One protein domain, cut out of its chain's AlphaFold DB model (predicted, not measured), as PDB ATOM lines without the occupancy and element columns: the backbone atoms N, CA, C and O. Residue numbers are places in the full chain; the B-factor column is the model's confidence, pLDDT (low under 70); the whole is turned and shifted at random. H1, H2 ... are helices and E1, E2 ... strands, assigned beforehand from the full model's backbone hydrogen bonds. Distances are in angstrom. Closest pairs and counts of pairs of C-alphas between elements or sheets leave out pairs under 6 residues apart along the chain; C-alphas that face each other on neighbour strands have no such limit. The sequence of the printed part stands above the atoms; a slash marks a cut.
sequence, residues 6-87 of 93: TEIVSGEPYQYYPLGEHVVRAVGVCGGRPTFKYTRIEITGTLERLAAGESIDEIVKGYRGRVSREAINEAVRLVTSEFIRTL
ATOM      1  N   THR A   6     122.759  98.866 158.080       97.50
ATOM      2  CA  THR A   6     123.388  98.014 157.061       97.50
ATOM      3  C   THR A   6     124.732  97.513 157.583       97.50
ATOM      4  O   THR A   6     125.610  98.309 157.900       97.50
ATOM      5  N   GLU A   7     124.894  96.197 157.654       96.50
ATOM      6  CA  GLU A   7     126.132  95.514 158.047       96.50
ATOM      7  C   GLU A   7     126.619  94.630 156.895       96.50
ATOM      8  O   GLU A   7     125.812  94.155 156.102       96.50
ATOM      9  N   ILE A   8     127.924  94.367 156.796       96.50
ATOM     10  CA  ILE A   8     128.449  93.370 155.852       96.50
ATOM     11  C   ILE A   8     128.634  92.053 156.596       96.50
ATOM     12  O   ILE A   8     129.464  91.951 157.499       96.50
ATOM     13  N   VAL A   9     127.875  91.032 156.205       93.62
ATOM     14  CA  VAL A   9     127.917  89.697 156.804       93.62
ATOM     15  C   VAL A   9     128.282  88.701 155.715       93.62
ATOM     16  O   VAL A   9     127.547  88.518 154.752       93.62
ATOM     17  N   SER A  10     129.430  88.037 155.863       92.19
ATOM     18  CA  SER A  10     129.953  87.085 154.864       92.19
ATOM     19  C   SER A  10     130.090  87.668 153.445       92.19
ATOM     20  O   SER A  10     129.922  86.952 152.466       92.19
ATOM     21  N   GLY A  11     130.398  88.965 153.334       94.25
ATOM     22  CA  GLY A  11     130.573  89.660 152.052       94.25
ATOM     23  C   GLY A  11     129.290  90.230 151.439       94.25
ATOM     24  O   GLY A  11     129.381  90.969 150.467       94.25
ATOM     25  N   GLU A  12     128.126  89.962 152.033       93.94
ATOM     26  CA  GLU A  12     126.827  90.444 151.557       93.94
ATOM     27  C   GLU A  12     126.237  91.503 152.508       93.94
ATOM     28  O   GLU A  12     126.457  91.429 153.725       93.94
ATOM     29  N   PRO A  13     125.467  92.483 151.999       96.19
ATOM     30  CA  PRO A  13     124.781  93.452 152.840       96.19
ATOM     31  C   PRO A  13     123.625  92.795 153.606       96.19
ATOM     32  O   PRO A  13     122.691  92.236 153.034       96.19
ATOM     33  N   TYR A  14     123.658  92.925 154.926       97.06
ATOM     34  CA  TYR A  14     122.585  92.567 155.837       97.06
ATOM     35  C   TYR A  14     121.928  93.839 156.367       97.06
ATOM     36  O   TYR A  14     122.520  94.597 157.135       97.06
ATOM     37  N   GLN A  15     120.694  94.080 155.927       97.69
ATOM     38  CA  GLN A  15     119.945  95.291 156.242       97.69
ATOM     39  C   GLN A  15     118.781  94.984 157.176       97.69
ATOM     40  O   GLN A  15     118.018  94.047 156.932       97.69
ATOM     41  N   TYR A  16     118.614  95.768 158.238       97.69
ATOM     42  CA  TYR A  16     117.544  95.537 159.203       97.69
ATOM     43  C   TYR A  16     117.174  96.787 160.003       97.69
ATOM     44  O   TYR A  16     117.972  97.703 160.183       97.69
ATOM     45  N   TYR A  17     115.955  96.782 160.538       97.69
ATOM     46  CA  TYR A  17     115.507  97.729 161.554       97.69
ATOM     47  C   TYR A  17     115.615  97.071 162.934       97.69
ATOM     48  O   TYR A  17     114.992  96.020 163.141       97.69
ATOM     49  N   PRO A  18     116.394  97.621 163.879       97.25
ATOM     50  CA  PRO A  18     116.498  97.052 165.216       97.25
ATOM     51  C   PRO A  18     115.175  97.206 165.974       97.25
ATOM     52  O   PRO A  18     114.517  98.249 165.892       97.25
ATOM     53  N   LEU A  19     114.802  96.152 166.705       96.62
ATOM     54  CA  LEU A  19     113.755  96.172 167.733       96.62
ATOM     55  C   LEU A  19     114.347  95.946 169.135       96.62
ATOM     56  O   LEU A  19     113.762  96.379 170.120       96.62
ATOM     57  N   GLY A  20     115.513  95.307 169.202       96.12
ATOM     58  CA  GLY A  20     116.347  95.111 170.383       96.12
ATOM     59  C   GLY A  20     117.779  94.776 169.960       96.12
ATOM     60  O   GLY A  20     118.175  95.046 168.822       96.12
ATOM     61  N   GLU A  21     118.546  94.172 170.861       97.00
ATOM     62  CA  GLU A  21     119.909  93.708 170.591       97.00
ATOM     63  C   GLU A  21     119.907  92.433 169.735       97.00
ATOM     64  O   GLU A  21     120.716  92.279 168.814       97.00
ATOM     65  N   HIS A  22     118.954  91.536 169.989       98.44
ATOM     66  CA  HIS A  22     118.844  90.237 169.333       98.44
ATOM     67  C   HIS A  22     117.645  90.114 168.393       98.44
ATOM     68  O   HIS A  22     117.639  89.208 167.560       98.44
ATOM     69  N   VAL A  23     116.641  90.985 168.486       98.25
ATOM     70  CA  VAL A  23     115.434  90.958 167.649       98.25
ATOM     71  C   VAL A  23     115.422  92.126 166.669       98.25
ATOM     72  O   VAL A  23     115.600  93.291 167.029       98.25
ATOM     73  N   VAL A  24     115.180  91.818 165.394       98.06
ATOM     74  CA  VAL A  24     115.204  92.796 164.301       98.06
ATOM     75  C   VAL A  24     114.105  92.526 163.279       98.06
ATOM     76  O   VAL A  24     113.567  91.423 163.198       98.06
ATOM     77  N   ARG A  25     113.817  93.514 162.431       97.56
ATOM     78  CA  ARG A  25     113.086  93.322 161.171       97.56
ATOM     79  C   ARG A  25     114.070  93.411 160.015       97.56
ATOM     80  O   ARG A  25     114.401  94.510 159.571       97.56
ATOM     81  N   ALA A  26     114.568  92.265 159.564       96.94
ATOM     82  CA  ALA A  26     115.526  92.210 158.467       96.94
ATOM     83  C   ALA A  26     114.837  92.344 157.098       96.94
ATOM     84  O   ALA A  26     113.808  91.719 156.824       96.94
ATOM     85  N   VAL A  27     115.414  93.176 156.232       96.25
ATOM     86  CA  VAL A  27     114.918  93.429 154.876       96.25
ATOM     87  C   VAL A  27     115.018  92.136 154.062       96.25
ATOM     88  O   VAL A  27     116.046  91.466 154.062       96.25
ATOM     89  N   GLY A  28     113.927  91.739 153.400       94.06
ATOM     90  CA  GLY A  28     113.882  90.503 152.604       94.06
ATOM     91  C   GLY A  28     113.854  89.194 153.415       94.06
ATOM     92  O   GLY A  28     113.874  88.102 152.837       94.06
ATOM     93  N   VAL A  29     113.767  89.257 154.748       95.00
ATOM     94  CA  VAL A  29     113.670  88.077 155.621       95.00
ATOM     95  C   VAL A  29     112.248  87.938 156.154       95.00
ATOM     96  O   VAL A  29     111.676  88.897 156.657       95.00
ATOM     97  N   CYS A  30     111.656  86.746 156.012       94.19
ATOM     98  CA  CYS A  30     110.330  86.393 156.542       94.19
ATOM     99  C   CYS A  30     109.227  87.452 156.305       94.19
ATOM    100  O   CYS A  30     108.386  87.691 157.168       94.19
ATOM    101  N   GLY A  31     109.234  88.129 155.149       92.00
ATOM    102  CA  GLY A  31     108.252  89.174 154.828       92.00
ATOM    103  C   GLY A  31     108.324  90.416 155.728       92.00
ATOM    104  O   GLY A  31     107.330  91.118 155.880       92.00
ATOM    105  N   GLY A  32     109.474  90.674 156.361       91.75
ATOM    106  CA  GLY A  32     109.669  91.791 157.284       91.75
ATOM    107  C   GLY A  32     109.058  91.572 158.669       91.75
ATOM    108  O   GLY A  32     108.913  92.542 159.422       91.75
ATOM    109  N   ARG A  33     108.677  90.334 159.009       96.31
ATOM    110  CA  ARG A  33     108.285  89.955 160.371       96.31
ATOM    111  C   ARG A  33     109.513  89.932 161.297       96.31
ATOM    112  O   ARG A  33     110.626  89.748 160.806       96.31
ATOM    113  N   PRO A  34     109.346  90.149 162.614       97.81
ATOM    114  CA  PRO A  34     110.467  90.126 163.548       97.81
ATOM    115  C   PRO A  34     111.167  88.761 163.605       97.81
ATOM    116  O   PRO A  34     110.537  87.719 163.803       97.81
ATOM    117  N   THR A  35     112.488  88.780 163.480       98.62
ATOM    118  CA  THR A  35     113.365  87.605 163.524       98.62
ATOM    119  C   THR A  35     114.504  87.816 164.508       98.62
ATOM    120  O   THR A  35     114.883  88.956 164.783       98.62
ATOM    121  N   PHE A  36     115.124  86.730 164.968       98.62
ATOM    122  CA  PHE A  36     116.415  86.844 165.650       98.62
ATOM    123  C   PHE A  36     117.494  87.291 164.657       98.62
ATOM    124  O   PHE A  36     117.572  86.756 163.544       98.62
ATOM    125  N   LYS A  37     118.311  88.273 165.047       98.00
ATOM    126  CA  LYS A  37     119.374  88.865 164.228       98.00
ATOM    127  C   LYS A  37     120.265  87.765 163.641       98.00
ATOM    128  O   LYS A  37     120.625  86.819 164.336       98.00
ATOM    129  N   TYR A  38     120.591  87.875 162.352       97.12
ATOM    130  CA  TYR A  38     121.389  86.898 161.590       97.12
ATOM    131  C   TYR A  38     120.742  85.513 161.403       97.12
ATOM    132  O   TYR A  38     121.410  84.533 161.051       97.12
ATOM    133  N   THR A  39     119.428  85.404 161.597       97.19
ATOM    134  CA  THR A  39     118.684  84.163 161.367       97.19
ATOM    135  C   THR A  39     117.477  84.389 160.459       97.19
ATOM    136  O   THR A  39     117.055  85.514 160.212       97.19
ATOM    137  N   ARG A  40     116.893  83.288 159.974       97.19
ATOM    138  CA  ARG A  40     115.548  83.266 159.373       97.19
ATOM    139  C   ARG A  40     114.530  82.632 160.328       97.19
ATOM    140  O   ARG A  40     113.625  81.932 159.887       97.19
ATOM    141  N   ILE A  41     114.742  82.800 161.632       98.31
ATOM    142  CA  ILE A  41     113.889  82.253 162.687       98.31
ATOM    143  C   ILE A  41     113.046  83.405 163.218       98.31
ATOM    144  O   ILE A  41     113.567  84.367 163.785       98.31
ATOM    145  N   GLU A  42     111.744  83.314 162.983       98.06
ATOM    146  CA  GLU A  42     110.772  84.289 163.465       98.06
ATOM    147  C   GLU A  42     110.573  84.152 164.971       98.06
ATOM    148  O   GLU A  42     110.541  83.038 165.500       98.06
ATOM    149  N   ILE A  43     110.396  85.277 165.667       98.25
ATOM    150  CA  ILE A  43     110.179  85.233 167.119       98.25
ATOM    151  C   ILE A  43     108.861  84.533 167.469       98.25
ATOM    152  O   ILE A  43     108.796  83.855 168.488       98.25
ATOM    153  N   THR A  44     107.842  84.630 166.607       97.81
ATOM    154  CA  THR A  44     106.524  84.019 166.832       97.81
ATOM    155  C   THR A  44     106.623  82.508 166.986       97.81
ATOM    156  O   THR A  44     106.103  81.979 167.959       97.81
ATOM    157  N   GLY A  45     107.383  81.825 166.122       97.88
ATOM    158  CA  GLY A  45     107.571  80.375 166.240       97.88
ATOM    159  C   GLY A  45     108.253  79.977 167.553       97.88
ATOM    160  O   GLY A  45     107.911  78.969 168.157       97.88
ATOM    161  N   THR A  46     109.177  80.795 168.062       98.38
ATOM    162  CA  THR A  46     109.766  80.582 169.394       98.38
ATOM    163  C   THR A  46     108.752  80.780 170.520       98.38
ATOM    164  O   THR A  46     108.740  79.993 171.464       98.38
ATOM    165  N   LEU A  47     107.908  81.810 170.437       98.56
ATOM    166  CA  LEU A  47     106.871  82.072 171.438       98.56
ATOM    167  C   LEU A  47     105.799  80.973 171.443       98.56
ATOM    168  O   LEU A  47     105.353  80.572 172.511       98.56
ATOM    169  N   GLU A  48     105.441  80.437 170.276       98.56
ATOM    170  CA  GLU A  48     104.537  79.288 170.146       98.56
ATOM    171  C   GLU A  48     105.120  78.030 170.795       98.56
ATOM    172  O   GLU A  48     104.415  77.328 171.517       98.56
ATOM    173  N   ARG A  49     106.421  77.768 170.613       98.56
ATOM    174  CA  ARG A  49     107.113  76.650 171.278       98.56
ATOM    175  C   ARG A  49     107.138  76.804 172.799       98.56
ATOM    176  O   ARG A  49     106.864  75.844 173.513       98.56
ATOM    177  N   LEU A  50     107.392  78.018 173.301       98.50
ATOM    178  CA  LEU A  50     107.277  78.319 174.734       98.50
ATOM    179  C   LEU A  50     105.846  78.086 175.241       98.50
ATOM    180  O   LEU A  50     105.656  77.472 176.287       98.50
ATOM    181  N   ALA A  51     104.836  78.537 174.493       98.38
ATOM    182  CA  ALA A  51     103.429  78.339 174.838       98.38
ATOM    183  C   ALA A  51     103.012  76.857 174.812       98.38
ATOM    184  O   ALA A  51     102.147  76.451 175.585       98.38
ATOM    185  N   ALA A  52     103.654  76.041 173.972       98.50
ATOM    186  CA  ALA A  52     103.490  74.589 173.937       98.50
ATOM    187  C   ALA A  52     104.186  73.860 175.107       98.50
ATOM    188  O   ALA A  52     104.067  72.640 175.221       98.50
ATOM    189  N   GLY A  53     104.885  74.587 175.984       98.50
ATOM    190  CA  GLY A  53     105.531  74.049 177.179       98.50
ATOM    191  C   GLY A  53     106.981  73.607 176.984       98.50
ATOM    192  O   GLY A  53     107.551  73.031 177.908       98.50
ATOM    193  N   GLU A  54     107.599  73.876 175.827       98.69
ATOM    194  CA  GLU A  54     109.029  73.614 175.645       98.69
ATOM    195  C   GLU A  54     109.867  74.542 176.532       98.69
ATOM    196  O   GLU A  54     109.643  75.754 176.607       98.69
ATOM    197  N   SER A  55     110.890  73.984 177.175       98.56
ATOM    198  CA  SER A  55     111.864  74.777 177.916       98.56
ATOM    199  C   SER A  55     112.755  75.585 176.968       98.56
ATOM    200  O   SER A  55     113.019  75.207 175.824       98.56
ATOM    201  N   ILE A  56     113.308  76.694 177.466       98.38
ATOM    202  CA  ILE A  56     114.246  77.510 176.682       98.38
ATOM    203  C   ILE A  56     115.451  76.678 176.209       98.38
ATOM    204  O   ILE A  56     115.895  76.855 175.077       98.38
ATOM    205  N   ASP A  57     115.960  75.748 177.024       98.25
ATOM    206  CA  ASP A  57     117.082  74.885 176.631       98.25
ATOM    207  C   ASP A  57     116.734  73.963 175.460       98.25
ATOM    208  O   ASP A  57     117.530  73.815 174.531       98.25
ATOM    209  N   GLU A  58     115.536  73.375 175.463       98.62
ATOM    210  CA  GLU A  58     115.045  72.553 174.353       98.62
ATOM    211  C   GLU A  58     114.889  73.382 173.077       98.62
ATOM    212  O   GLU A  58     115.249  72.930 171.985       98.62
ATOM    213  N   ILE A  59     114.442  74.631 173.208       98.69
ATOM    214  CA  ILE A  59     114.310  75.553 172.082       98.69
ATOM    215  C   ILE A  59     115.677  75.926 171.503       98.69
ATOM    216  O   ILE A  59     115.876  75.777 170.291       98.69
ATOM    217  N   VAL A  60     116.629  76.342 172.345       98.50
ATOM    218  CA  VAL A  60     118.015  76.656 171.946       98.50
ATOM    219  C   VAL A  60     118.657  75.453 171.255       98.50
ATOM    220  O   VAL A  60     119.239  75.585 170.173       98.50
ATOM    221  N   LYS A  61     118.499  74.256 171.835       98.38
ATOM    222  CA  LYS A  61     118.981  72.999 171.249       98.38
ATOM    223  C   LYS A  61     118.309  72.711 169.905       98.38
ATOM    224  O   LYS A  61     119.000  72.362 168.949       98.38
ATOM    225  N   GLY A  62     116.995  72.905 169.802       98.06
ATOM    226  CA  GLY A  62     116.228  72.737 168.565       98.06
ATOM    227  C   GLY A  62     116.695  73.667 167.442       98.06
ATOM    228  O   GLY A  62     116.764  73.261 166.284       98.06
ATOM    229  N   TYR A  63     117.132  74.881 167.785       98.31
ATOM    230  CA  TYR A  63     117.757  75.820 166.848       98.31
ATOM    231  C   TYR A  63     119.259  75.608 166.652       98.31
ATOM    232  O   TYR A  63     119.912  76.421 165.994       98.31
ATOM    233  N   ARG A  64     119.824  74.518 167.189       97.81
ATOM    234  CA  ARG A  64     121.252  74.173 167.093       97.81
ATOM    235  C   ARG A  64     122.163  75.306 167.582       97.81
ATOM    236  O   ARG A  64     123.199  75.568 166.980       97.81
ATOM    237  N   GLY A  65     121.740  76.021 168.627       96.19
ATOM    238  CA  GLY A  65     122.490  77.140 169.208       96.19
ATOM    239  C   GLY A  65     122.498  78.428 168.378       96.19
ATOM    240  O   GLY A  65     123.146  79.390 168.772       96.19
ATOM    241  N   ARG A  66     121.773  78.494 167.250       97.81
ATOM    242  CA  ARG A  66     121.691  79.712 166.418       97.81
ATOM    243  C   ARG A  66     120.925  80.859 167.074       97.81
ATOM    244  O   ARG A  66     121.043  81.994 166.629       97.81
ATOM    245  N   VAL A  67     120.115  80.550 168.080       98.56
ATOM    246  CA  VAL A  67     119.402  81.518 168.911       98.56
ATOM    247  C   VAL A  67     119.795  81.221 170.348       98.56
ATOM    248  O   VAL A  67     119.651  80.081 170.792       98.56
ATOM    249  N   SER A  68     120.319  82.223 171.049       98.50
ATOM    250  CA  SER A  68     120.744  82.075 172.438       98.50
ATOM    251  C   SER A  68     119.567  82.204 173.408       98.50
ATOM    252  O   SER A  68     118.477  82.662 173.051       98.50
ATOM    253  N   ARG A  69     119.793  81.830 174.670       98.56
ATOM    254  CA  ARG A  69     118.822  82.026 175.752       98.56
ATOM    255  C   ARG A  69     118.486  83.507 175.938       98.56
ATOM    256  O   ARG A  69     117.328  83.852 176.158       98.56
ATOM    257  N   GLU A  70     119.483  84.376 175.833       98.69
ATOM    258  CA  GLU A  70     119.361  85.829 175.976       98.69
ATOM    259  C   GLU A  70     118.463  86.401 174.883       98.69
ATOM    260  O   GLU A  70     117.563  87.184 175.188       98.69
ATOM    261  N   ALA A  71     118.636  85.932 173.644       98.69
ATOM    262  CA  ALA A  71     117.800  86.314 172.515       98.69
ATOM    263  C   ALA A  71     116.334  85.906 172.725       98.69
ATOM    264  O   ALA A  71     115.434  86.725 172.544       98.69
ATOM    265  N   ILE A  72     116.077  84.670 173.170       98.69
ATOM    266  CA  ILE A  72     114.714  84.197 173.475       98.69
ATOM    267  C   ILE A  72     114.086  85.044 174.588       98.69
ATOM    268  O   ILE A  72     112.956  85.514 174.448       98.69
ATOM    269  N   ASN A  73     114.829  85.290 175.666       98.62
ATOM    270  CA  ASN A  73     114.366  86.124 176.770       98.62
ATOM    271  C   ASN A  73     114.094  87.571 176.330       98.62
ATOM    272  O   ASN A  73     113.139  88.183 176.808       98.62
ATOM    273  N   GLU A  74     114.907  88.132 175.430       98.69
ATOM    274  CA  GLU A  74     114.655  89.451 174.846       98.69
ATOM    275  C   GLU A  74     113.343  89.472 174.064       98.69
ATOM    276  O   GLU A  74     112.536  90.373 174.285       98.69
ATOM    277  N   ALA A  75     113.091  88.475 173.212       98.62
ATOM    278  CA  ALA A  75     111.849  88.402 172.447       98.62
ATOM    279  C   ALA A  75     110.613  88.362 173.360       98.62
ATOM    280  O   ALA A  75     109.656  89.100 173.125       98.62
ATOM    281  N   VAL A  76     110.653  87.559 174.431       98.50
ATOM    282  CA  VAL A  76     109.574  87.504 175.433       98.50
ATOM    283  C   VAL A  76     109.374  88.868 176.091       98.50
ATOM    284  O   VAL A  76     108.241  89.351 176.162       98.50
ATOM    285  N   ARG A  77     110.455  89.516 176.546       98.38
ATOM    286  CA  ARG A  77     110.373  90.845 177.169       98.38
ATOM    287  C   ARG A  77     109.797  91.884 176.217       98.38
ATOM    288  O   ARG A  77     108.883  92.586 176.628       98.38
ATOM    289  N   LEU A  78     110.286  91.948 174.977       97.44
ATOM    290  CA  LEU A  78     109.826  92.903 173.965       97.44
ATOM    291  C   LEU A  78     108.328  92.771 173.707       97.44
ATOM    292  O   LEU A  78     107.604  93.758 173.777       97.44
ATOM    293  N   VAL A  79     107.847  91.552 173.445       97.00
ATOM    294  CA  VAL A  79     106.418  91.331 173.180       97.00
ATOM    295  C   VAL A  79     105.578  91.659 174.409       97.00
ATOM    296  O   VAL A  79     104.539  92.299 174.280       97.00
ATOM    297  N   THR A  80     106.044  91.285 175.601       97.25
ATOM    298  CA  THR A  80     105.325  91.566 176.850       97.25
ATOM    299  C   THR A  80     105.242  93.067 177.117       97.25
ATOM    300  O   THR A  80     104.156  93.580 177.366       97.25
ATOM    301  N   SER A  81     106.362  93.793 177.037       96.00
ATOM    302  CA  SER A  81     106.387  95.235 177.292       96.00
ATOM    303  C   SER A  81     105.546  96.001 176.280       96.00
ATOM    304  O   SER A  81     104.808  96.903 176.661       96.00
ATOM    305  N   GLU A  82     105.626  95.623 175.003       94.81
ATOM    306  CA  GLU A  82     104.843  96.259 173.950       94.81
ATOM    307  C   GLU A  82     103.352  95.970 174.104       94.81
ATOM    308  O   GLU A  82     102.554  96.898 174.017       94.81
ATOM    309  N   PHE A  83     102.966  94.732 174.426       95.62
ATOM    310  CA  PHE A  83     101.570  94.408 174.700       95.62
ATOM    311  C   PHE A  83     101.017  95.246 175.859       95.62
ATOM    312  O   PHE A  83     100.012  95.930 175.678       95.62
ATOM    313  N   ILE A  84     101.709  95.273 177.007       95.69
ATOM    314  CA  ILE A  84     101.301  96.073 178.174       95.69
ATOM    315  C   ILE A  84     101.189  97.560 177.821       95.69
ATOM    316  O   ILE A  84     100.216  98.203 178.200       95.69
ATOM    317  N   ARG A  85     102.139  98.102 177.051       94.31
ATOM    318  CA  ARG A  85     102.136  99.504 176.604       94.31
ATOM    319  C   ARG A  85     100.959  99.842 175.686       94.31
ATOM    320  O   ARG A  85     100.568 101.002 175.612       94.31
ATOM    321  N   THR A  86     100.426  98.856 174.964       95.06
ATOM    322  CA  THR A  86      99.276  99.029 174.061       95.06
ATOM    323  C   THR A  86      97.921  98.815 174.727       95.06
ATOM    324  O   THR A  86      96.900  99.057 174.082       95.06
ATOM    325  N   LEU A  87      97.884  98.357 175.983       94.56
ATOM    326  CA  LEU A  87      96.623  98.193 176.697       94.56
ATOM    327  C   LEU A  87      95.951  99.560 176.900       94.56
ATOM    328  O   LEU A  87      96.631 100.525 177.252       94.56
TER     329      LEU A  87
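Overview. This is residues 6 to 87 of the 93 residues of an uncharacterized protein of Candidatus Scalindua rubra (UniProt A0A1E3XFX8). A thin hairpin of strands, E1 and E2, reaches out at one end, and a cluster of three crossed helices, H1, H2 and H3, makes the other end, with E3 and the looping link of residues 27 to 42 between them. The long H3 starts among the helices, and its residues 80 to 86, with Leu 87, stick out. The printed part has 82 residues, with three named strands and then three named helices, in the order E1 E2 E3 H1 H2 H3. The sheet, in order E1 - E2 - E3, is antiparallel, and the class is mixed, helices and strands. The whole is compact, with a radius of gyration of the C-alphas of 13.0 A and spans of 38 by 34 by 20 A.

Arrangement. E1, residues 6 to 9, and E2, residues 12 to 18, form a hairpin, with N 7 and O 14 2.9 A apart, within hydrogen-bond range. E2 and E3, residues 23 to 26, form a second hairpin, with N 17 and O 25 at 2.9 A, also within range. The three strands make a meander, each the antiparallel neighbour of the one before. The pairing is staggered: E2 pairs with E1 over residues 12 to 15 and with E3 over 16 to 18. Residues 35 to 36 pair with residues 23 to 24 of E3, antiparallel. H1, residues 43 to 51, and H2, residues 56 to 62, only just touch, with 3 pairs of C-alphas within 8 A; the closest are those of Leu 50 and Ile 56, 7.3 A apart. Their tilt is steep, 61 degrees, opposite ways. H3, residues 69 to 86, touches H1 with residues 72 to 76 alone, about perpendicular at 86 degrees; the closest C-alphas are those of Ile 43 and Ala 75, 6.4 A apart. H3 touches H2 with residues 69 to 72 alone, at a steep tilt of 60 degrees, opposite ways; the closest C-alphas are those of Ile 56 and Arg 69, 6.5 A apart. H3 is on the sheet but only grazes it, with residues 71 to 78. H1 and H2 are not on it. In H1, H2 and H3 every O i to N i+4 pair is within hydrogen-bond range.

Along the chain. E1 begins at C-alpha 6, (123.388, 98.014, 157.061). E2 is 18.4 A long and E3 9.3 A. H1 measures 12.4 A from C-alpha 43 at (110.179, 85.233, 167.119), and H2 9.6 A. H3, 26.0 A long, ends at C-alpha 86, (99.276, 99.029, 174.061).

Size, cuts and confidence. The two C-alphas farthest apart, those of Gly 11 and Leu 87, are 42.8 A apart. Residues 80 to 87 stand free, and the printed part has no cut. The link from E3 to H1, 16 residues, is long. Mean pLDDT of the printed part is 97.2, and no printed residue is under 70.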